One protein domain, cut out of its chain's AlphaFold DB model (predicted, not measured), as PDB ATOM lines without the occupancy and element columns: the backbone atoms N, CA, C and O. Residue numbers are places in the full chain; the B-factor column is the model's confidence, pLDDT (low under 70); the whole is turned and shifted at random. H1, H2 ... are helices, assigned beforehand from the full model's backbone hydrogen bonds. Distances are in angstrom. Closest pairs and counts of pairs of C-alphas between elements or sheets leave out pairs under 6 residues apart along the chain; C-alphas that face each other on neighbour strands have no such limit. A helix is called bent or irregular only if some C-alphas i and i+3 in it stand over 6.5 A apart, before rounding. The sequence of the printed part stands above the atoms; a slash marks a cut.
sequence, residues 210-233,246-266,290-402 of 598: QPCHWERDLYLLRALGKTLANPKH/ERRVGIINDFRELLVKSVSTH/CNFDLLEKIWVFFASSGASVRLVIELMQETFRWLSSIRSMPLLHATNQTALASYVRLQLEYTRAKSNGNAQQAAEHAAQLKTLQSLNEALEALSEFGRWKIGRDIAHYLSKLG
ATOM      1  N   GLN A 210     -16.269   0.025  37.894       48.31
ATOM      2  CA  GLN A 210     -14.908  -0.494  37.910       48.31
ATOM      3  C   GLN A 210     -14.494  -1.344  36.695       48.31
ATOM      4  O   GLN A 210     -13.762  -2.318  36.839       48.31
ATOM      5  N   PRO A 211     -14.924  -0.986  35.486       49.25
ATOM      6  CA  PRO A 211     -14.033  -1.190  34.343       49.25
ATOM      7  C   PRO A 211     -13.678   0.102  33.597       49.25
ATOM      8  O   PRO A 211     -12.648   0.120  32.929       49.25
ATOM      9  N   CYS A 212     -14.396   1.212  33.805       50.50
ATOM     10  CA  CYS A 212     -14.064   2.506  33.191       50.50
ATOM     11  C   CYS A 212     -12.693   3.039  33.653       50.50
ATOM     12  O   CYS A 212     -11.972   3.690  32.896       50.50
ATOM     13  N   HIS A 213     -12.291   2.741  34.895       63.56
ATOM     14  CA  HIS A 213     -10.964   3.106  35.408       63.56
ATOM     15  C   HIS A 213      -9.838   2.301  34.748       63.56
ATOM     16  O   HIS A 213      -8.823   2.876  34.362       63.56
ATOM     17  N   TRP A 214     -10.032   0.992  34.570       67.44
ATOM     18  CA  TRP A 214      -9.043   0.142  33.908       67.44
ATOM     19  C   TRP A 214      -8.907   0.481  32.440       67.44
ATOM     20  O   TRP A 214      -7.803   0.476  31.920       67.44
ATOM     21  N   GLU A 215      -9.999   0.825  31.770       64.88
ATOM     22  CA  GLU A 215      -9.949   1.262  30.385       64.88
ATOM     23  C   GLU A 215      -9.029   2.480  30.212       64.88
ATOM     24  O   GLU A 215      -8.114   2.440  29.388       64.88
ATOM     25  N   ARG A 216      -9.173   3.511  31.056       71.50
ATOM     26  CA  ARG A 216      -8.272   4.678  31.063       71.50
ATOM     27  C   ARG A 216      -6.817   4.289  31.330       71.50
ATOM     28  O   ARG A 216      -5.924   4.724  30.601       71.50
ATOM     29  N   ASP A 217      -6.577   3.430  32.322       77.25
ATOM     30  CA  ASP A 217      -5.235   2.927  32.640       77.25
ATOM     31  C   ASP A 217      -4.611   2.174  31.446       77.25
ATOM     32  O   ASP A 217      -3.440   2.354  31.102       77.25
ATOM     33  N   LEU A 218      -5.408   1.343  30.775       74.12
ATOM     34  CA  LEU A 218      -4.995   0.526  29.640       74.12
ATOM     35  C   LEU A 218      -4.770   1.365  28.374       74.12
ATOM     36  O   LEU A 218      -3.842   1.078  27.610       74.12
ATOM     37  N   TYR A 219      -5.567   2.413  28.155       72.69
ATOM     38  CA  TYR A 219      -5.344   3.387  27.085       72.69
ATOM     39  C   TYR A 219      -4.030   4.135  27.282       72.69
ATOM     40  O   TYR A 219      -3.240   4.219  26.337       72.69
ATOM     41  N   LEU A 220      -3.755   4.606  28.502       77.94
ATOM     42  CA  LEU A 220      -2.485   5.248  28.830       77.94
ATOM     43  C   LEU A 220      -1.306   4.289  28.600       77.94
ATOM     44  O   LEU A 220      -0.360   4.643  27.896       77.94
ATOM     45  N   LEU A 221      -1.384   3.046  29.093       77.94
ATOM     46  CA  LEU A 221      -0.358   2.025  28.839       77.94
ATOM     47  C   LEU A 221      -0.113   1.789  27.345       77.94
ATOM     48  O   LEU A 221       1.036   1.673  26.912       77.94
ATOM     49  N   ARG A 222      -1.178   1.730  26.541       72.94
ATOM     50  CA  ARG A 222      -1.075   1.564  25.088       72.94
ATOM     51  C   ARG A 222      -0.416   2.774  24.425       72.94
ATOM     52  O   ARG A 222       0.408   2.588  23.533       72.94
ATOM     53  N   ALA A 223      -0.762   3.991  24.841       73.69
ATOM     54  CA  ALA A 223      -0.165   5.221  24.324       73.69
ATOM     55  C   ALA A 223       1.339   5.303  24.642       73.69
ATOM     56  O   ALA A 223       2.145   5.625  23.762       73.69
ATOM     57  N   LEU A 224       1.734   4.911  25.859       77.06
ATOM     58  CA  LEU A 224       3.139   4.780  26.257       77.06
ATOM     59  C   LEU A 224       3.864   3.741  25.390       77.06
ATOM     60  O   LEU A 224       4.909   4.039  24.815       77.06
ATOM     61  N   GLY A 225       3.271   2.554  25.214       74.44
ATOM     62  CA  GLY A 225       3.834   1.483  24.386       74.44
ATOM     63  C   GLY A 225       4.038   1.884  22.921       74.44
ATOM     64  O   GLY A 225       5.100   1.632  22.356       74.44
ATOM     65  N   LYS A 226       3.066   2.579  22.311       72.44
ATOM     66  CA  LYS A 226       3.199   3.126  20.947       72.44
ATOM     67  C   LYS A 226       4.346   4.139  20.845       72.44
ATOM     68  O   LYS A 226       5.105   4.109  19.878       72.44
ATOM     69  N   THR A 227       4.492   5.003  21.849       75.38
ATOM     70  CA  THR A 227       5.537   6.041  21.882       75.38
ATOM     71  C   THR A 227       6.940   5.458  22.079       75.38
ATOM     72  O   THR A 227       7.914   5.991  21.537       75.38
ATOM     73  N   LEU A 228       7.054   4.364  22.836       74.19
ATOM     74  CA  LEU A 228       8.293   3.601  23.000       74.19
ATOM     75  C   LEU A 228       8.668   2.849  21.714       74.19
ATOM     76  O   LEU A 228       9.819   2.914  21.291       74.19
ATOM     77  N   ALA A 229       7.697   2.206  21.056       70.81
ATOM     78  CA  ALA A 229       7.924   1.445  19.826       70.81
ATOM     79  C   ALA A 229       8.284   2.330  18.619       70.81
ATOM     80  O   ALA A 229       9.090   1.931  17.784       70.81
ATOM     81  N   ASN A 230       7.710   3.534  18.530       70.31
ATOM     82  CA  ASN A 230       7.969   4.479  17.445       70.31
ATOM     83  C   ASN A 230       8.341   5.873  17.979       70.31
ATOM     84  O   ASN A 230       7.506   6.781  18.008       70.31
ATOM     85  N   PRO A 231       9.626   6.113  18.305       63.91
ATOM     86  CA  PRO A 231      10.095   7.410  18.796       63.91
ATOM     87  C   PRO A 231       9.864   8.573  17.817       63.91
ATOM     88  O   PRO A 231       9.834   9.728  18.228       63.91
ATOM     89  N   LYS A 232       9.676   8.289  16.519       54.75
ATOM     90  CA  LYS A 232       9.399   9.293  15.475       54.75
ATOM     91  C   LYS A 232       7.966   9.854  15.515       54.75
ATOM     92  O   LYS A 232       7.742  10.923  14.961       54.75
ATOM     93  N   HIS A 233       7.027   9.186  16.196       49.25
ATOM     94  CA  HIS A 233       5.658   9.682  16.420       49.25
ATOM     95  C   HIS A 233       5.547  10.641  17.620       49.25
ATOM     96  O   HIS A 233       4.469  11.169  17.883       49.25
ATOM     97  N   GLU A 246      -4.434  27.027  28.752       74.12
ATOM     98  CA  GLU A 246      -5.089  27.281  30.043       74.12
ATOM     99  C   GLU A 246      -5.456  25.985  30.781       74.12
ATOM    100  O   GLU A 246      -5.180  25.844  31.973       74.12
ATOM    101  N   ARG A 247      -6.018  24.999  30.070       76.44
ATOM    102  CA  ARG A 247      -6.362  23.689  30.639       76.44
ATOM    103  C   ARG A 247      -5.108  22.899  31.015       76.44
ATOM    104  O   ARG A 247      -5.083  22.270  32.069       76.44
ATOM    105  N   ARG A 248      -4.053  22.962  30.199       79.88
ATOM    106  CA  ARG A 248      -2.752  22.341  30.497       79.88
ATOM    107  C   ARG A 248      -2.124  22.925  31.763       79.88
ATOM    108  O   ARG A 248      -1.693  22.163  32.625       79.88
ATOM    109  N   VAL A 249      -2.106  24.252  31.902       81.81
ATOM    110  CA  VAL A 249      -1.607  24.933  33.109       81.81
ATOM    111  C   VAL A 249      -2.449  24.563  34.333       81.81
ATOM    112  O   VAL A 249      -1.877  24.283  35.386       81.81
ATOM    113  N   GLY A 250      -3.777  24.489  34.186       83.12
ATOM    114  CA  GLY A 250      -4.682  23.987  35.224       83.12
ATOM    115  C   GLY A 250      -4.294  22.587  35.707       83.12
ATOM    116  O   GLY A 250      -4.004  22.411  36.884       83.12
ATOM    117  N   ILE A 251      -4.142  21.628  34.785       82.31
ATOM    118  CA  ILE A 251      -3.746  20.244  35.107       82.31
ATOM    119  C   ILE A 251      -2.392  20.195  35.835       82.31
ATOM    120  O   ILE A 251      -2.229  19.440  36.792       82.31
ATOM    121  N   ILE A 252      -1.407  20.989  35.406       85.31
ATOM    122  CA  ILE A 252      -0.091  21.035  36.065       85.31
ATOM    123  C   ILE A 252      -0.214  21.580  37.495       85.31
ATOM    124  O   ILE A 252       0.440  21.067  38.407       85.31
ATOM    125  N   ASN A 253      -1.035  22.607  37.712       85.44
ATOM    126  CA  ASN A 253      -1.244  23.181  39.039       85.44
ATOM    127  C   ASN A 253      -1.983  22.210  39.969       85.44
ATOM    128  O   ASN A 253      -1.525  22.002  41.094       85.44
ATOM    129  N   ASP A 254      -3.029  21.543  39.478       86.06
ATOM    130  CA  ASP A 254      -3.749  20.500  40.217       86.06
ATOM    131  C   ASP A 254      -2.804  19.354  40.610       86.06
ATOM    132  O   ASP A 254      -2.824  18.848  41.737       86.06
ATOM    133  N   PHE A 255      -1.902  18.971  39.699       88.06
ATOM    134  CA  PHE A 255      -0.899  17.945  39.967       88.06
ATOM    135  C   PHE A 255       0.094  18.363  41.055       88.06
ATOM    136  O   PHE A 255       0.411  17.582  41.955       88.06
ATOM    137  N   ARG A 256       0.577  19.609  41.015       86.06
ATOM    138  CA  ARG A 256       1.457  20.150  42.063       86.06
ATOM    139  C   ARG A 256       0.764  20.168  43.419       86.06
ATOM    140  O   ARG A 256       1.392  19.823  44.419       86.06
ATOM    141  N   GLU A 257      -0.516  20.522  43.461       85.25
ATOM    142  CA  GLU A 257      -1.301  20.486  44.693       85.25
ATOM    143  C   GLU A 257      -1.419  19.056  45.245       85.25
ATOM    144  O   GLU A 257      -1.215  18.843  46.443       85.25
ATOM    145  N   LEU A 258      -1.656  18.059  44.381       84.69
ATOM    146  CA  LEU A 258      -1.659  16.640  44.756       84.69
ATOM    147  C   LEU A 258      -0.325  16.216  45.389       84.69
ATOM    148  O   LEU A 258      -0.318  15.580  46.448       84.69
ATOM    149  N   LEU A 259       0.802  16.604  44.781       83.75
ATOM    150  CA  LEU A 259       2.136  16.307  45.305       83.75
ATOM    151  C   LEU A 259       2.356  16.951  46.682       83.75
ATOM    152  O   LEU A 259       2.783  16.274  47.615       83.75
ATOM    153  N   VAL A 260       2.001  18.224  46.866       80.44
ATOM    154  CA  VAL A 260       2.145  18.917  48.161       80.44
ATOM    155  C   VAL A 260       1.258  18.289  49.244       80.44
ATOM    156  O   VAL A 260       1.739  17.986  50.340       80.44
ATOM    157  N   LYS A 261      -0.017  18.012  48.939       75.31
ATOM    158  CA  LYS A 261      -0.959  17.392  49.888       75.31
ATOM    159  C   LYS A 261      -0.496  16.011  50.353       75.31
ATOM    160  O   LYS A 261      -0.694  15.666  51.521       75.31
ATOM    161  N   SER A 262       0.178  15.255  49.483       67.75
ATOM    162  CA  SER A 262       0.678  13.907  49.783       67.75
ATOM    163  C   SER A 262       1.754  13.849  50.881       67.75
ATOM    164  O   SER A 262       1.925  12.805  51.503       67.75
ATOM    165  N   VAL A 263       2.436  14.967  51.167       63.00
ATOM    166  CA  VAL A 263       3.433  15.092  52.252       63.00
ATOM    167  C   VAL A 263       2.816  15.617  53.552       63.00
ATOM    168  O   VAL A 263       3.324  15.336  54.632       63.00
ATOM    169  N   SER A 264       1.699  16.345  53.464       52.31
ATOM    170  CA  SER A 264       1.058  17.002  54.616       52.31
ATOM    171  C   SER A 264       0.197  16.084  55.497       52.31
ATOM    172  O   SER A 264      -0.213  16.482  56.584       52.31
ATOM    173  N   THR A 265      -0.085  14.851  55.066       42.38
ATOM    174  CA  THR A 265      -1.036  13.964  55.747       42.38
ATOM    175  C   THR A 265      -0.340  12.844  56.525       42.38
ATOM    176  O   THR A 265      -0.114  11.748  56.027       42.38
ATOM    177  N   HIS A 266      -0.150  13.066  57.829       36.94
ATOM    178  CA  HIS A 266      -0.178  12.003  58.850       36.94
ATOM    179  C   HIS A 266      -1.606  11.456  59.089       36.94
ATOM    180  O   HIS A 266      -1.913  10.925  60.153       36.94
ATOM    181  N   CYS A 290      -9.196   0.951  47.102       74.06
ATOM    182  CA  CYS A 290      -8.973   2.328  47.572       74.06
ATOM    183  C   CYS A 290      -7.634   2.521  48.308       74.06
ATOM    184  O   CYS A 290      -7.291   3.633  48.700       74.06
ATOM    185  N   ASN A 291      -6.849   1.455  48.506       79.06
ATOM    186  CA  ASN A 291      -5.566   1.510  49.213       79.06
ATOM    187  C   ASN A 291      -4.405   1.940  48.290       79.06
ATOM    188  O   ASN A 291      -3.445   1.191  48.092       79.06
ATOM    189  N   PHE A 292      -4.503   3.135  47.707       83.06
ATOM    190  CA  PHE A 292      -3.494   3.667  46.788       83.06
ATOM    191  C   PHE A 292      -2.300   4.296  47.517       83.06
ATOM    192  O   PHE A 292      -2.481   5.157  48.385       83.06
ATOM    193  N   ASP A 293      -1.084   3.901  47.134       86.06
ATOM    194  CA  ASP A 293       0.138   4.609  47.534       86.06
ATOM    195  C   ASP A 293       0.372   5.886  46.703       86.06
ATOM    196  O   ASP A 293      -0.448   6.246  45.853       86.06
ATOM    197  N   LEU A 294       1.462   6.617  46.968       86.00
ATOM    198  CA  LEU A 294       1.758   7.851  46.233       86.00
ATOM    199  C   LEU A 294       1.834   7.624  44.715       86.00
ATOM    200  O   LEU A 294       1.234   8.384  43.955       86.00
ATOM    201  N   LEU A 295       2.590   6.617  44.272       88.62
ATOM    202  CA  LEU A 295       2.800   6.380  42.846       88.62
ATOM    203  C   LEU A 295       1.489   5.969  42.174       88.62
ATOM    204  O   LEU A 295       1.203   6.402  41.062       88.62
ATOM    205  N   GLU A 296       0.647   5.204  42.868       87.94
ATOM    206  CA  GLU A 296      -0.670   4.818  42.360       87.94
ATOM    207  C   GLU A 296      -1.599   6.028  42.208       87.94
ATOM    208  O   GLU A 296      -2.319   6.117  41.216       87.94
ATOM    209  N   LYS A 297      -1.543   6.998  43.131       86.25
ATOM    210  CA  LYS A 297      -2.281   8.269  43.009       86.25
ATOM    211  C   LYS A 297      -1.797   9.101  41.820       86.25
ATOM    212  O   LYS A 297      -2.621   9.632  41.080       86.25
ATOM    213  N   ILE A 298      -0.481   9.174  41.609       88.44
ATOM    214  CA  ILE A 298       0.120   9.854  40.452       88.44
ATOM    215  C   ILE A 298      -0.346   9.199  39.145       88.44
ATOM    216  O   ILE A 298      -0.775   9.886  38.222       88.44
ATOM    217  N   TRP A 299      -0.341   7.869  39.086       88.50
ATOM    218  CA  TRP A 299      -0.837   7.135  37.925       88.50
ATOM    219  C   TRP A 299      -2.318   7.391  37.652       88.50
ATOM    220  O   TRP A 299      -2.688   7.673  36.516       88.50
ATOM    221  N   VAL A 300      -3.165   7.343  38.684       84.00
ATOM    222  CA  VAL A 300      -4.596   7.650  38.540       84.00
ATOM    223  C   VAL A 300      -4.793   9.073  38.015       84.00
ATOM    224  O   VAL A 300      -5.651   9.289  37.159       84.00
ATOM    225  N   PHE A 301      -3.975  10.036  38.450       85.19
ATOM    226  CA  PHE A 301      -3.994  11.395  37.907       85.19
ATOM    227  C   PHE A 301      -3.617  11.422  36.417       85.19
ATOM    228  O   PHE A 301      -4.323  12.026  35.610       85.19
ATOM    229  N   PHE A 302      -2.556  10.720  36.010       85.69
ATOM    230  CA  PHE A 302      -2.162  10.636  34.595       85.69
ATOM    231  C   PHE A 302      -3.256  10.006  33.728       85.69
ATOM    232  O   PHE A 302      -3.570  10.526  32.660       85.69
ATOM    233  N   ALA A 303      -3.870   8.921  34.198       78.94
ATOM    234  CA  ALA A 303      -4.922   8.220  33.469       78.94
ATOM    235  C   ALA A 303      -6.235   9.025  33.397       78.94
ATOM    236  O   ALA A 303      -6.964   8.936  32.411       78.94
ATOM    237  N   SER A 304      -6.555   9.815  34.428       73.94
ATOM    238  CA  SER A 304      -7.806  10.589  34.505       73.94
ATOM    239  C   SER A 304      -7.737  11.968  33.853       73.94
ATOM    240  O   SER A 304      -8.754  12.450  33.362       73.94
ATOM    241  N   SER A 305      -6.555  12.581  33.785       67.94
ATOM    242  CA  SER A 305      -6.362  13.913  33.191       67.94
ATOM    243  C   SER A 305      -6.504  13.943  31.664       67.94
ATOM    244  O   SER A 305      -6.437  15.018  31.069       67.94
ATOM    245  N   GLY A 306      -6.697  12.787  31.011       58.81
ATOM    246  CA  GLY A 306      -6.734  12.691  29.548       58.81
ATOM    247  C   GLY A 306      -5.433  13.185  28.907       58.81
ATOM    248  O   GLY A 306      -5.441  13.683  27.782       58.81
ATOM    249  N   ALA A 307      -4.329  13.117  29.655       58.03
ATOM    250  CA  ALA A 307      -3.063  13.713  29.280       58.03
ATOM    251  C   ALA A 307      -2.482  13.032  28.034       58.03
ATOM    252  O   ALA A 307      -2.359  11.807  27.966       58.03
ATOM    253  N   SER A 308      -2.067  13.839  27.055       69.12
ATOM    254  CA  SER A 308      -1.208  13.355  25.976       69.12
ATOM    255  C   SER A 308       0.096  12.812  26.569       69.12
ATOM    256  O   SER A 308       0.531  13.243  27.640       69.12
ATOM    257  N   VAL A 309       0.777  11.900  25.867       72.75
ATOM    258  CA  VAL A 309       2.068  11.363  26.342       72.75
ATOM    259  C   VAL A 309       3.075  12.491  26.613       72.75
ATOM    260  O   VAL A 309       3.860  12.403  27.551       72.75
ATOM    261  N   ARG A 310       2.994  13.599  25.864       76.31
ATOM    262  CA  ARG A 310       3.766  14.824  26.114       76.31
ATOM    263  C   ARG A 310       3.464  15.442  27.481       76.31
ATOM    264  O   ARG A 310       4.397  15.721  28.225       76.31
ATOM    265  N   LEU A 311       2.191  15.622  27.832       78.75
ATOM    266  CA  LEU A 311       1.814  16.147  29.146       78.75
ATOM    267  C   LEU A 311       2.218  15.181  30.270       78.75
ATOM    268  O   LEU A 311       2.738  15.620  31.287       78.75
ATOM    269  N   VAL A 312       2.085  13.866  30.070       82.94
ATOM    270  CA  VAL A 312       2.567  12.861  31.038       82.94
ATOM    271  C   VAL A 312       4.071  12.997  31.286       82.94
ATOM    272  O   VAL A 312       4.512  12.920  32.430       82.94
ATOM    273  N   ILE A 313       4.863  13.253  30.243       81.88
ATOM    274  CA  ILE A 313       6.304  13.510  30.377       81.88
ATOM    275  C   ILE A 313       6.560  14.766  31.220       81.88
ATOM    276  O   ILE A 313       7.417  14.743  32.102       81.88
ATOM    277  N   GLU A 314       5.819  15.847  30.981       83.81
ATOM    278  CA  GLU A 314       5.941  17.083  31.762       83.81
ATOM    279  C   GLU A 314       5.595  16.852  33.242       83.81
ATOM    280  O   GLU A 314       6.354  17.247  34.126       83.81
ATOM    281  N   LEU A 315       4.508  16.132  33.529       86.75
ATOM    282  CA  LEU A 315       4.110  15.799  34.900       86.75
ATOM    283  C   LEU A 315       5.099  14.833  35.581       86.75
ATOM    284  O   LEU A 315       5.372  14.949  36.777       86.75
ATOM    285  N   MET A 316       5.708  13.910  34.834       86.94
ATOM    286  CA  MET A 316       6.795  13.063  35.337       86.94
ATOM    287  C   MET A 316       8.030  13.888  35.712       86.94
ATOM    288  O   MET A 316       8.630  13.657  36.761       86.94
ATOM    289  N   GLN A 317       8.390  14.895  34.913       85.38
ATOM    290  CA  GLN A 317       9.474  15.819  35.262       85.38
ATOM    291  C   GLN A 317       9.152  16.621  36.527       85.38
ATOM    292  O   GLN A 317      10.024  16.782  37.379       85.38
ATOM    293  N   GLU A 318       7.909  17.081  36.687       86.06
ATOM    294  CA  GLU A 318       7.455  17.719  37.930       86.06
ATOM    295  C   GLU A 318       7.541  16.757  39.123       86.06
ATOM    296  O   GLU A 318       8.007  17.151  40.192       86.06
ATOM    297  N   THR A 319       7.194  15.481  38.933       87.44
ATOM    298  CA  THR A 319       7.338  14.434  39.959       87.44
ATOM    299  C   THR A 319       8.794  14.285  40.389       87.44
ATOM    300  O   THR A 319       9.090  14.312  41.582       87.44
ATOM    301  N   PHE A 320       9.727  14.182  39.439       85.81
ATOM    302  CA  PHE A 320      11.154  14.070  39.747       85.81
ATOM    303  C   PHE A 320      11.709  15.329  40.421       85.81
ATOM    304  O   PHE A 320      12.445  15.224  41.404       85.81
ATOM    305  N   ARG A 321      11.316  16.527  39.964       84.75
ATOM    306  CA  ARG A 321      11.677  17.798  40.619       84.75
ATOM    307  C   ARG A 321      11.187  17.838  42.061       84.75
ATOM    308  O   ARG A 321      11.947  18.185  42.960       84.75
ATOM    309  N   TRP A 322       9.943  17.435  42.286       85.81
ATOM    310  CA  TRP A 322       9.367  17.382  43.619       85.81
ATOM    311  C   TRP A 322      10.090  16.364  44.509       85.81
ATOM    312  O   TRP A 322      10.557  16.743  45.584       85.81
ATOM    313  N   LEU A 323      10.309  15.131  44.038       84.00
ATOM    314  CA  LEU A 323      11.086  14.091  44.735       84.00
ATOM    315  C   LEU A 323      12.518  14.544  45.074       84.00
ATOM    316  O   LEU A 323      13.081  14.134  46.086       84.00
ATOM    317  N   SER A 324      13.106  15.431  44.272       81.06
ATOM    318  CA  SER A 324      14.426  16.017  44.554       81.06
ATOM    319  C   SER A 324      14.441  16.902  45.807       81.06
ATOM    320  O   SER A 324      15.502  17.166  46.370       81.06
ATOM    321  N   SER A 325      13.269  17.393  46.216       79.00
ATOM    322  CA  SER A 325      13.082  18.359  47.302       79.00
ATOM    323  C   SER A 325      12.437  17.770  48.561       79.00
ATOM    324  O   SER A 325      12.443  18.426  49.607       79.00
ATOM    325  N   ILE A 326      11.893  16.547  48.492       75.31
ATOM    326  CA  ILE A 326      11.204  15.936  49.632       75.31
ATOM    327  C   ILE A 326      12.181  15.525  50.730       75.31
ATOM    328  O   ILE A 326      13.274  15.032  50.472       75.31
ATOM    329  N   ARG A 327      11.760  15.699  51.985       68.75
ATOM    330  CA  ARG A 327      12.536  15.295  53.172       68.75
ATOM    331  C   ARG A 327      11.934  14.101  53.912       68.75
ATOM    332  O   ARG A 327      12.600  13.495  54.746       68.75
ATOM    333  N   SER A 328      10.684  13.762  53.617       69.25
ATOM    334  CA  SER A 328       9.918  12.692  54.255       69.25
ATOM    335  C   SER A 328       9.615  11.576  53.264       69.25
ATOM    336  O   SER A 328       9.454  11.826  52.072       69.25
ATOM    337  N   MET A 329       9.515  10.343  53.765       67.88
ATOM    338  CA  MET A 329       9.178   9.191  52.931       67.88
ATOM    339  C   MET A 329       7.712   9.285  52.491       67.88
ATOM    340  O   MET A 329       6.841   9.316  53.363       67.88
ATOM    341  N   PRO A 330       7.408   9.302  51.185       72.69
ATOM    342  CA  PRO A 330       6.048   9.100  50.740       72.69
ATOM    343  C   PRO A 330       5.650   7.647  51.014       72.69
ATOM    344  O   PRO A 330       6.481   6.736  50.958       72.69
ATOM    345  N   LEU A 331       4.372   7.425  51.316       79.50
ATOM    346  CA  LEU A 331       3.848   6.075  51.478       79.50
ATOM    347  C   LEU A 331       4.003   5.329  50.143       79.50
ATOM    348  O   LEU A 331       3.474   5.779  49.127       79.50
ATOM    349  N   LEU A 332       4.727   4.210  50.168       83.12
ATOM    350  CA  LEU A 332       4.896   3.272  49.058       83.12
ATOM    351  C   LEU A 332       4.571   1.868  49.547       83.12
ATOM    352  O   LEU A 332       4.979   1.484  50.648       83.12
ATOM    353  N   HIS A 333       3.899   1.071  48.721       82.88
ATOM    354  CA  HIS A 333       3.703  -0.340  49.043       82.88
ATOM    355  C   HIS A 333       5.050  -1.071  49.080       82.88
ATOM    356  O   HIS A 333       5.866  -0.962  48.162       82.88
ATOM    357  N   ALA A 334       5.282  -1.860  50.134       80.94
ATOM    358  CA  ALA A 334       6.530  -2.607  50.313       80.94
ATOM    359  C   ALA A 334       6.785  -3.617  49.178       80.94
ATOM    360  O   ALA A 334       7.927  -3.856  48.801       80.94
ATOM    361  N   THR A 335       5.715  -4.158  48.592       80.69
ATOM    362  CA  THR A 335       5.763  -5.119  47.480       80.69
ATOM    363  C   THR A 335       6.018  -4.476  46.114       80.69
ATOM    364  O   THR A 335       6.165  -5.187  45.123       80.69
ATOM    365  N   ASN A 336       6.061  -3.144  46.024       84.19
ATOM    366  CA  ASN A 336       6.325  -2.442  44.772       84.19
ATOM    367  C   ASN A 336       7.825  -2.447  44.452       84.19
ATOM    368  O   ASN A 336       8.572  -1.635  44.996       84.19
ATOM    369  N   GLN A 337       8.279  -3.349  43.584       83.81
ATOM    370  CA  GLN A 337       9.696  -3.486  43.207       83.81
ATOM    371  C   GLN A 337      10.050  -2.820  41.866       83.81
ATOM    372  O   GLN A 337      11.169  -2.969  41.391       83.81
ATOM    373  N   THR A 338       9.122  -2.059  41.281       86.00
ATOM    374  CA  THR A 338       9.313  -1.409  39.972       86.00
ATOM    375  C   THR A 338      10.465  -0.404  39.973       86.00
ATOM    376  O   THR A 338      10.833   0.137  41.026       86.00
ATOM    377  N   ALA A 339      11.007  -0.089  38.791       87.12
ATOM    378  CA  ALA A 339      12.095   0.880  38.652       87.12
ATOM    379  C   ALA A 339      11.738   2.260  39.244       87.12
ATOM    380  O   ALA A 339      12.557   2.864  39.940       87.12
ATOM    381  N   LEU A 340      10.494   2.731  39.066       88.50
ATOM    382  CA  LEU A 340      10.023   3.987  39.669       88.50
ATOM    383  C   LEU A 340       9.972   3.926  41.201       88.50
ATOM    384  O   LEU A 340      10.379   4.877  41.867       88.50
ATOM    385  N   ALA A 341       9.505   2.820  41.783       88.31
ATOM    386  CA  ALA A 341       9.484   2.672  43.237       88.31
ATOM    387  C   ALA A 341      10.899   2.623  43.821       88.31
ATOM    388  O   ALA A 341      11.173   3.250  44.846       88.31
ATOM    389  N   SER A 342      11.810   1.924  43.146       87.94
ATOM    390  CA  SER A 342      13.228   1.872  43.504       87.94
ATOM    391  C   SER A 342      13.878   3.254  43.433       87.94
ATOM    392  O   SER A 342      14.578   3.639  44.367       87.94
ATOM    393  N   TYR A 343      13.562   4.051  42.408       88.62
ATOM    394  CA  TYR A 343      14.015   5.438  42.307       88.62
ATOM    395  C   TYR A 343      13.549   6.303  43.476       88.62
ATOM    396  O   TYR A 343      14.354   7.017  44.066       88.62
ATOM    397  N   VAL A 344      12.268   6.224  43.858       87.94
ATOM    398  CA  VAL A 344      11.751   7.005  44.994       87.94
ATOM    399  C   VAL A 344      12.469   6.626  46.292       87.94
ATOM    400  O   VAL A 344      12.869   7.514  47.046       87.94
ATOM    401  N   ARG A 345      12.679   5.325  46.548       87.19
ATOM    402  CA  ARG A 345      13.434   4.855  47.723       87.19
ATOM    403  C   ARG A 345      14.868   5.382  47.710       87.19
ATOM    404  O   ARG A 345      15.311   5.973  48.693       87.19
ATOM    405  N   LEU A 346      15.547   5.257  46.573       88.31
ATOM    406  CA  LEU A 346      16.923   5.705  46.390       88.31
ATOM    407  C   LEU A 346      17.070   7.231  46.537       88.31
ATOM    408  O   LEU A 346      18.032   7.710  47.132       88.31
ATOM    409  N   GLN A 347      16.097   8.010  46.059       87.94
ATOM    410  CA  GLN A 347      16.083   9.470  46.196       87.94
ATOM    411  C   GLN A 347      15.975   9.905  47.667       87.94
ATOM    412  O   GLN A 347      16.563  10.910  48.082       87.94
ATOM    413  N   LEU A 348      15.256   9.134  48.481       85.38
ATOM    414  CA  LEU A 348      15.127   9.375  49.918       85.38
ATOM    415  C   LEU A 348      16.400   8.999  50.667       85.38
ATOM    416  O   LEU A 348      16.839   9.757  51.531       85.38
ATOM    417  N   GLU A 349      17.014   7.872  50.318       87.62
ATOM    418  CA  GLU A 349      18.319   7.467  50.846       87.62
ATOM    419  C   GLU A 349      19.396   8.500  50.510       87.62
ATOM    420  O   GLU A 349      20.111   8.950  51.405       87.62
ATOM    421  N   TYR A 350      19.429   8.979  49.263       88.81
ATOM    422  CA  TYR A 350      20.282  10.088  48.841       88.81
ATOM    423  C   TYR A 350      20.056  11.338  49.698       88.81
ATOM    424  O   TYR A 350      21.010  11.925  50.214       88.81
ATOM    425  N   THR A 351      18.797  11.741  49.888       84.19
ATOM    426  CA  THR A 351      18.468  12.959  50.640       84.19
ATOM    427  C   THR A 351      18.856  12.836  52.115       84.19
ATOM    428  O   THR A 351      19.403  13.785  52.677       84.19
ATOM    429  N   ARG A 352      18.660  11.659  52.725       84.88
ATOM    430  CA  ARG A 352      19.086  11.359  54.104       84.88
ATOM    431  C   ARG A 352      20.605  11.315  54.244       84.88
ATOM    432  O   ARG A 352      21.149  11.898  55.176       84.88
ATOM    433  N   ALA A 353      21.307  10.661  53.320       85.94
ATOM    434  CA  ALA A 353      22.767  10.618  53.318       85.94
ATOM    435  C   ALA A 353      23.354  12.032  53.192       85.94
ATOM    436  O   ALA A 353      24.266  12.398  53.936       85.94
ATOM    437  N   LYS A 354      22.765  12.863  52.322       84.62
ATOM    438  CA  LYS A 354      23.140  14.268  52.145       84.62
ATOM    439  C   LYS A 354      22.853  15.112  53.388       84.62
ATOM    440  O   LYS A 354      23.705  15.911  53.768       84.62
ATOM    441  N   SER A 355      21.696  14.943  54.037       83.81
ATOM    442  CA  SER A 355      21.366  15.680  55.268       83.81
ATOM    443  C   SER A 355      22.236  15.270  56.455       83.81
ATOM    444  O   SER A 355      22.547  16.106  57.295       83.81
ATOM    445  N   ASN A 356      22.653  14.004  56.503       86.25
ATOM    446  CA  ASN A 356      23.495  13.455  57.566       86.25
ATOM    447  C   ASN A 356      25.000  13.685  57.323       86.25
ATOM    448  O   ASN A 356      25.819  13.210  58.104       86.25
ATOM    449  N   GLY A 357      25.380  14.376  56.242       84.25
ATOM    450  CA  GLY A 357      26.778  14.666  55.915       84.25
ATOM    451  C   GLY A 357      27.593  13.466  55.417       84.25
ATOM    452  O   GLY A 357      28.813  13.570  55.310       84.25
ATOM    453  N   ASN A 358      26.959  12.337  55.076       90.19
ATOM    454  CA  ASN A 358      27.650  11.169  54.528       90.19
ATOM    455  C   ASN A 358      27.910  11.353  53.021       90.19
ATOM    456  O   ASN A 358      27.151  10.877  52.172       90.19
ATOM    457  N   ALA A 359      28.977  12.086  52.693       86.25
ATOM    458  CA  ALA A 359      29.309  12.478  51.323       86.25
ATOM    459  C   ALA A 359      29.571  11.288  50.384       86.25
ATOM    460  O   ALA A 359      29.189  11.342  49.217       86.25
ATOM    461  N   GLN A 360      30.180  10.211  50.890       89.44
ATOM    462  CA  GLN A 360      30.477   9.019  50.098       89.44
ATOM    463  C   GLN A 360      29.190   8.281  49.711       89.44
ATOM    464  O   GLN A 360      28.927   8.078  48.527       89.44
ATOM    465  N   GLN A 361      28.329   7.992  50.692       88.31
ATOM    466  CA  GLN A 361      27.043   7.339  50.444       88.31
ATOM    467  C   GLN A 361      26.121   8.203  49.561       88.31
ATOM    468  O   GLN A 361      25.448   7.698  48.664       88.31
ATOM    469  N   ALA A 362      26.121   9.527  49.748       86.38
ATOM    470  CA  ALA A 362      25.368  10.436  48.886       86.38
ATOM    471  C   ALA A 362      25.886  10.438  47.434       86.38
ATOM    472  O   ALA A 362      25.083  10.520  46.504       86.38
ATOM    473  N   ALA A 363      27.201  10.335  47.217       87.12
ATOM    474  CA  ALA A 363      27.784  10.241  45.878       87.12
ATOM    475  C   ALA A 363      27.434   8.911  45.187       87.12
ATOM    476  O   ALA A 363      27.097   8.910  44.001       87.12
ATOM    477  N   GLU A 364      27.444   7.801  45.929       88.44
ATOM    478  CA  GLU A 364      27.052   6.473  45.439       88.44
ATOM    479  C   GLU A 364      25.576   6.442  45.010       88.44
ATOM    480  O   GLU A 364      25.267   6.072  43.874       88.44
ATOM    481  N   HIS A 365      24.662   6.924  45.861       87.94
ATOM    482  CA  HIS A 365      23.242   7.014  45.507       87.94
ATOM    483  C   HIS A 365      22.995   7.985  44.343       87.94
ATOM    484  O   HIS A 365      22.203   7.692  43.449       87.94
ATOM    485  N   ALA A 366      23.709   9.117  44.287       84.75
ATOM    486  CA  ALA A 366      23.609  10.059  43.171       84.75
ATOM    487  C   ALA A 366      24.043   9.443  41.832       84.75
ATOM    488  O   ALA A 366      23.460   9.768  40.800       84.75
ATOM    489  N   ALA A 367      25.050   8.564  41.828       82.94
ATOM    490  CA  ALA A 367      25.461   7.844  40.626       82.94
ATOM    491  C   ALA A 367      24.371   6.868  40.154       82.94
ATOM    492  O   ALA A 367      24.077   6.821  38.961       82.94
ATOM    493  N   GLN A 368      23.726   6.158  41.081       81.50
ATOM    494  CA  GLN A 368      22.634   5.227  40.779       81.50
ATOM    495  C   GLN A 368      21.369   5.949  40.276       81.50
ATOM    496  O   GLN A 368      20.716   5.467  39.353       81.50
ATOM    497  N   LEU A 369      21.062   7.146  40.791       81.25
ATOM    498  CA  LEU A 369      19.914   7.964  40.359       81.25
ATOM    499  C   LEU A 369      20.023   8.481  38.911       81.25
ATOM    500  O   LEU A 369      19.017   8.895  38.334       81.25
ATOM    501  N   LYS A 370      21.215   8.456  38.298       74.19
ATOM    502  CA  LYS A 370      21.408   8.888  36.900       74.19
ATOM    503  C   LYS A 370      20.744   7.960  35.875       74.19
ATOM    504  O   LYS A 370      20.549   8.374  34.739       74.19
ATOM    505  N   THR A 371      20.371   6.747  36.278       64.12
ATOM    506  CA  THR A 371      19.803   5.694  35.414       64.12
ATOM    507  C   THR A 371      18.374   5.955  34.917       64.12
ATOM    508  O   THR A 371      17.897   5.220  34.067       64.12
ATOM    509  N   LEU A 372      17.683   6.989  35.415       66.00
ATOM    510  CA  LEU A 372      16.344   7.399  34.946       66.00
ATOM    511  C   LEU A 372      16.342   8.781  34.275       66.00
ATOM    512  O   LEU A 372      15.304   9.433  34.167       66.00
ATOM    513  N   GLN A 373      17.512   9.264  33.847       65.50
ATOM    514  CA  GLN A 373      17.643  10.588  33.235       65.50
ATOM    515  C   GLN A 373      17.267  10.610  31.755       65.50
ATOM    516  O   GLN A 373      16.946  11.682  31.235       65.50
ATOM    517  N   SER A 374      17.280   9.463  31.063       75.81
ATOM    518  CA  SER A 374      16.779   9.429  29.695       75.81
ATOM    519  C   SER A 374      15.251   9.359  29.676       75.81
ATOM    520  O   SER A 374      14.602   8.684  30.476       75.81
ATOM    521  N   LEU A 375      14.659  10.045  28.700       75.19
ATOM    522  CA  LEU A 375      13.215  10.026  28.487       75.19
ATOM    523  C   LEU A 375      12.680   8.606  28.237       75.19
ATOM    524  O   LEU A 375      11.558   8.294  28.624       75.19
ATOM    525  N   ASN A 376      13.469   7.755  27.577       79.44
ATOM    526  CA  ASN A 376      13.064   6.389  27.254       79.44
ATOM    527  C   ASN A 376      12.983   5.532  28.516       79.44
ATOM    528  O   ASN A 376      11.953   4.909  28.737       79.44
ATOM    529  N   GLU A 377      14.011   5.578  29.366       82.19
ATOM    530  CA  GLU A 377      14.033   4.845  30.637       82.19
ATOM    531  C   GLU A 377      12.883   5.293  31.550       82.19
ATOM    532  O   GLU A 377      12.209   4.461  32.149       82.19
ATOM    533  N   ALA A 378      12.587   6.598  31.607       80.94
ATOM    534  CA  ALA A 378      11.464   7.112  32.393       80.94
ATOM    535  C   ALA A 378      10.100   6.604  31.885       80.94
ATOM    536  O   ALA A 378       9.220   6.279  32.684       80.94
ATOM    537  N   LEU A 379       9.916   6.514  30.563       82.75
ATOM    538  CA  LEU A 379       8.694   5.981  29.952       82.75
ATOM    539  C   LEU A 379       8.582   4.458  30.109       82.75
ATOM    540  O   LEU A 379       7.479   3.951  30.316       82.75
ATOM    541  N   GLU A 380       9.695   3.730  30.035       83.94
ATOM    542  CA  GLU A 380       9.751   2.287  30.299       83.94
ATOM    543  C   GLU A 380       9.408   1.986  31.758       83.94
ATOM    544  O   GLU A 380       8.523   1.170  32.016       83.94
ATOM    545  N   ALA A 381      10.006   2.717  32.701       85.81
ATOM    546  CA  ALA A 381       9.720   2.599  34.126       85.81
ATOM    547  C   ALA A 381       8.262   2.970  34.458       85.81
ATOM    548  O   ALA A 381       7.620   2.322  35.285       85.81
ATOM    549  N   LEU A 382       7.696   3.975  33.779       87.31
ATOM    550  CA  LEU A 382       6.275   4.310  33.907       87.31
ATOM    551  C   LEU A 382       5.364   3.221  33.320       87.31
ATOM    552  O   LEU A 382       4.324   2.912  33.899       87.31
ATOM    553  N   SER A 383       5.750   2.614  32.194       83.88
ATOM    554  CA  SER A 383       5.020   1.488  31.599       83.88
ATOM    555  C   SER A 383       5.038   0.260  32.511       83.88
ATOM    556  O   SER A 383       4.000  -0.375  32.693       83.88
ATOM    557  N   GLU A 384       6.191  -0.060  33.100       83.75
ATOM    558  CA  GLU A 384       6.346  -1.119  34.101       83.75
ATOM    559  C   GLU A 384       5.434  -0.859  35.310       83.75
ATOM    560  O   GLU A 384       4.637  -1.719  35.693       83.75
ATOM    561  N   PHE A 385       5.467   0.361  35.854       87.38
ATOM    562  CA  PHE A 385       4.628   0.736  36.989       87.38
ATOM    563  C   PHE A 385       3.127   0.632  36.692       87.38
ATOM    564  O   PHE A 385       2.369   0.098  37.505       87.38
ATOM    565  N   GLY A 386       2.688   1.079  35.513       84.38
ATOM    566  CA  GLY A 386       1.293   0.954  35.101       84.38
ATOM    567  C   GLY A 386       0.812  -0.497  35.046       84.38
ATOM    568  O   GLY A 386      -0.281  -0.804  35.524       84.38
ATOM    569  N   ARG A 387       1.644  -1.417  34.535       79.38
ATOM    570  CA  ARG A 387       1.335  -2.862  34.535       79.38
ATOM    571  C   ARG A 387       1.214  -3.399  35.955       79.38
ATOM    572  O   ARG A 387       0.253  -4.103  36.256       79.38
ATOM    573  N   TRP A 388       2.146  -3.024  36.831       83.06
ATOM    574  CA  TRP A 388       2.127  -3.420  38.237       83.06
ATOM    575  C   TRP A 388       0.851  -2.948  38.954       83.06
ATOM    576  O   TRP A 388       0.171  -3.749  39.599       83.06
ATOM    577  N   LYS A 389       0.460  -1.675  38.788       85.25
ATOM    578  CA  LYS A 389      -0.761  -1.106  39.390       85.25
ATOM    579  C   LYS A 389      -2.015  -1.837  38.916       85.25
ATOM    580  O   LYS A 389      -2.844  -2.229  39.737       85.25
ATOM    581  N   ILE A 390      -2.153  -2.043  37.605       78.94
ATOM    582  CA  ILE A 390      -3.312  -2.739  37.025       78.94
ATOM    583  C   ILE A 390      -3.366  -4.194  37.499       78.94
ATOM    584  O   ILE A 390      -4.433  -4.668  37.885       78.94
ATOM    585  N   GLY A 391      -2.222  -4.884  37.554       76.25
ATOM    586  CA  GLY A 391      -2.127  -6.237  38.106       76.25
ATOM    587  C   GLY A 391      -2.671  -6.319  39.533       76.25
ATOM    588  O   GLY A 391      -3.464  -7.207  39.849       76.25
ATOM    589  N   ARG A 392      -2.337  -5.341  40.382       79.94
ATOM    590  CA  ARG A 392      -2.877  -5.257  41.748       79.94
ATOM    591  C   ARG A 392      -4.370  -4.981  41.801       79.94
ATOM    592  O   ARG A 392      -5.046  -5.544  42.661       79.94
ATOM    593  N   ASP A 393      -4.890  -4.139  40.916       77.75
ATOM    594  CA  ASP A 393      -6.327  -3.874  40.861       77.75
ATOM    595  C   ASP A 393      -7.116  -5.128  40.467       77.75
ATOM    596  O   ASP A 393      -8.130  -5.433  41.092       77.75
ATOM    597  N   ILE A 394      -6.618  -5.890  39.487       75.69
ATOM    598  CA  ILE A 394      -7.216  -7.164  39.063       75.69
ATOM    599  C   ILE A 394      -7.134  -8.191  40.193       75.69
ATOM    600  O   ILE A 394      -8.129  -8.846  40.499       75.69
ATOM    601  N   ALA A 395      -5.974  -8.324  40.842       76.44
ATOM    602  CA  ALA A 395      -5.798  -9.249  41.959       76.44
ATOM    603  C   ALA A 395      -6.751  -8.920  43.117       76.44
ATOM    604  O   ALA A 395      -7.376  -9.818  43.681       76.44
ATOM    605  N   HIS A 396      -6.913  -7.631  43.438       78.56
ATOM    606  CA  HIS A 396      -7.880  -7.182  44.436       78.56
ATOM    607  C   HIS A 396      -9.309  -7.544  44.030       78.56
ATOM    608  O   HIS A 396     -10.044  -8.118  44.829       78.56
ATOM    609  N   TYR A 397      -9.683  -7.259  42.784       76.44
ATOM    610  CA  TYR A 397     -11.007  -7.562  42.257       76.44
ATOM    611  C   TYR A 397     -11.326  -9.065  42.318       76.44
ATOM    612  O   TYR A 397     -12.345  -9.462  42.881       76.44
ATOM    613  N   LEU A 398     -10.428  -9.923  41.826       73.62
ATOM    614  CA  LEU A 398     -10.612 -11.378  41.855       73.62
ATOM    615  C   LEU A 398     -10.604 -11.941  43.280       73.62
ATOM    616  O   LEU A 398     -11.343 -12.882  43.570       73.62
ATOM    617  N   SER A 399      -9.814 -11.354  44.183       76.94
ATOM    618  CA  SER A 399      -9.836 -11.694  45.608       76.94
ATOM    619  C   SER A 399     -11.191 -11.373  46.240       76.94
ATOM    620  O   SER A 399     -11.743 -12.220  46.939       76.94
ATOM    621  N   LYS A 400     -11.769 -10.200  45.946       75.62
ATOM    622  CA  LYS A 400     -13.102  -9.814  46.432       75.62
ATOM    623  C   LYS A 400     -14.215 -10.712  45.901       75.62
ATOM    624  O   LYS A 400     -15.195 -10.919  46.606       75.62
ATOM    625  N   LEU A 401     -14.035 -11.286  44.714       69.88
ATOM    626  CA  LEU A 401     -14.944 -12.289  44.160       69.88
ATOM    627  C   LEU A 401     -14.677 -13.719  44.658       69.88
ATOM    628  O   LEU A 401     -15.372 -14.633  44.231       69.88
ATOM    629  N   GLY A 402     -13.668 -13.960  45.504       70.06
ATOM    630  CA  GLY A 402     -13.311 -15.310  45.965       70.06
ATOM    631  C   GLY A 402     -12.720 -16.219  44.874       70.06
ATOM    632  O   GLY A 402     -12.659 -17.437  45.038       70.06
TER     633      GLY A 402
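What this domain is: This is residues 210 to 233, 246 to 266 and 290 to 402 of the 598 residues of an uncharacterized protein of Albugo candida (UniProt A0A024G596). What is the shape? H2, H3 and H4 form a rather loose three-helix bundle, up and down, each running against the one before it; the side-by-side pair H1 and H7 crosses H3 and H4 on the side away from H2, and the hairpin of H5 and H6 reaches from H7 as an arm. What is it built of? The printed part has 158 residues with seven named helices, H1 to H7 along the chain, and no named strand; its class is all helix. How large is it? It is compact, with a radius of gyration of the C-alphas of 16.3 A and spans of 49 by 44 by 31 A.

How they stand to each other: What does the first helix meet? H1, residues 212 to 229, touches H7, residues 375 to 400, opposite ways at a shallow tilt of 28 degrees; the closest C-alphas, of Leu 221 and Ser 383, are 6.1 A apart. With residues 216 to 220 alone it touches H3, residues 294 to 304, about perpendicular at 90 degrees, closest at the C-alphas of Asp 217 and Ala 303, 5.4 A. It only just touches H4, residues 309 to 323, with 3 pairs of C-alphas within 8 A, the closest those of Leu 224 and Val 309, 6.7 A. How does the bundle stand? H2, residues 246 to 264, touches H4, the same way at a shallow tilt of 31 degrees, closest at the C-alphas of Ile 252 and Leu 315, 6.8 A. H3 is close but not clearly touching H2 and H4, its closest C-alpha pairs being Ser 262 and Leu 294, 7.1 A, and Phe 302 and Val 312, 6.3 A. Where is the hairpin? H5, residues 339 to 355, and H6, residues 359 to 372, touch as a helical hairpin at a shallow tilt of 24 degrees, closest at the C-alphas of Tyr 350 and Ala 362, 5.1 A. H5 touches H7 with residues 339 to 340 alone, closest at the C-alphas of Ala 339 and Ala 381, 5.4 A. How are the backbones paired? Every O i to N i+4 pair is within hydrogen-bond range in H1, H3, H4, H5 and H7, against 13 of 15 in H2 and 7 of 10 in H6. H6 is irregular, but only just: C-alphas 369 and 372 are 6.51 A apart.

Where its parts are: Where do the helices begin and end? H1 begins at C-alpha 212, (-14.064, 2.506, 33.191), and H7 ends at C-alpha 400, (-13.102, -9.814, 46.432). Which are longest? From first to last C-alpha H7 measures 37.5 A, H2 27.3 A and H1 25.8 A.

The domain as a whole: Where is it cut? Residues 234 to 245 and 267 to 289 are not printed, with C-alpha gaps of 24.7 A and 17.3 A. Which links are long? H4 to H5 is a long link of 15 residues; H3 to H4, H5 to H6 and H6 to H7 are tight. Where is confidence low? The mean pLDDT of the printed part is 78.5, and 25 residues are under 70, among them 210 to 215 and 262 to 266.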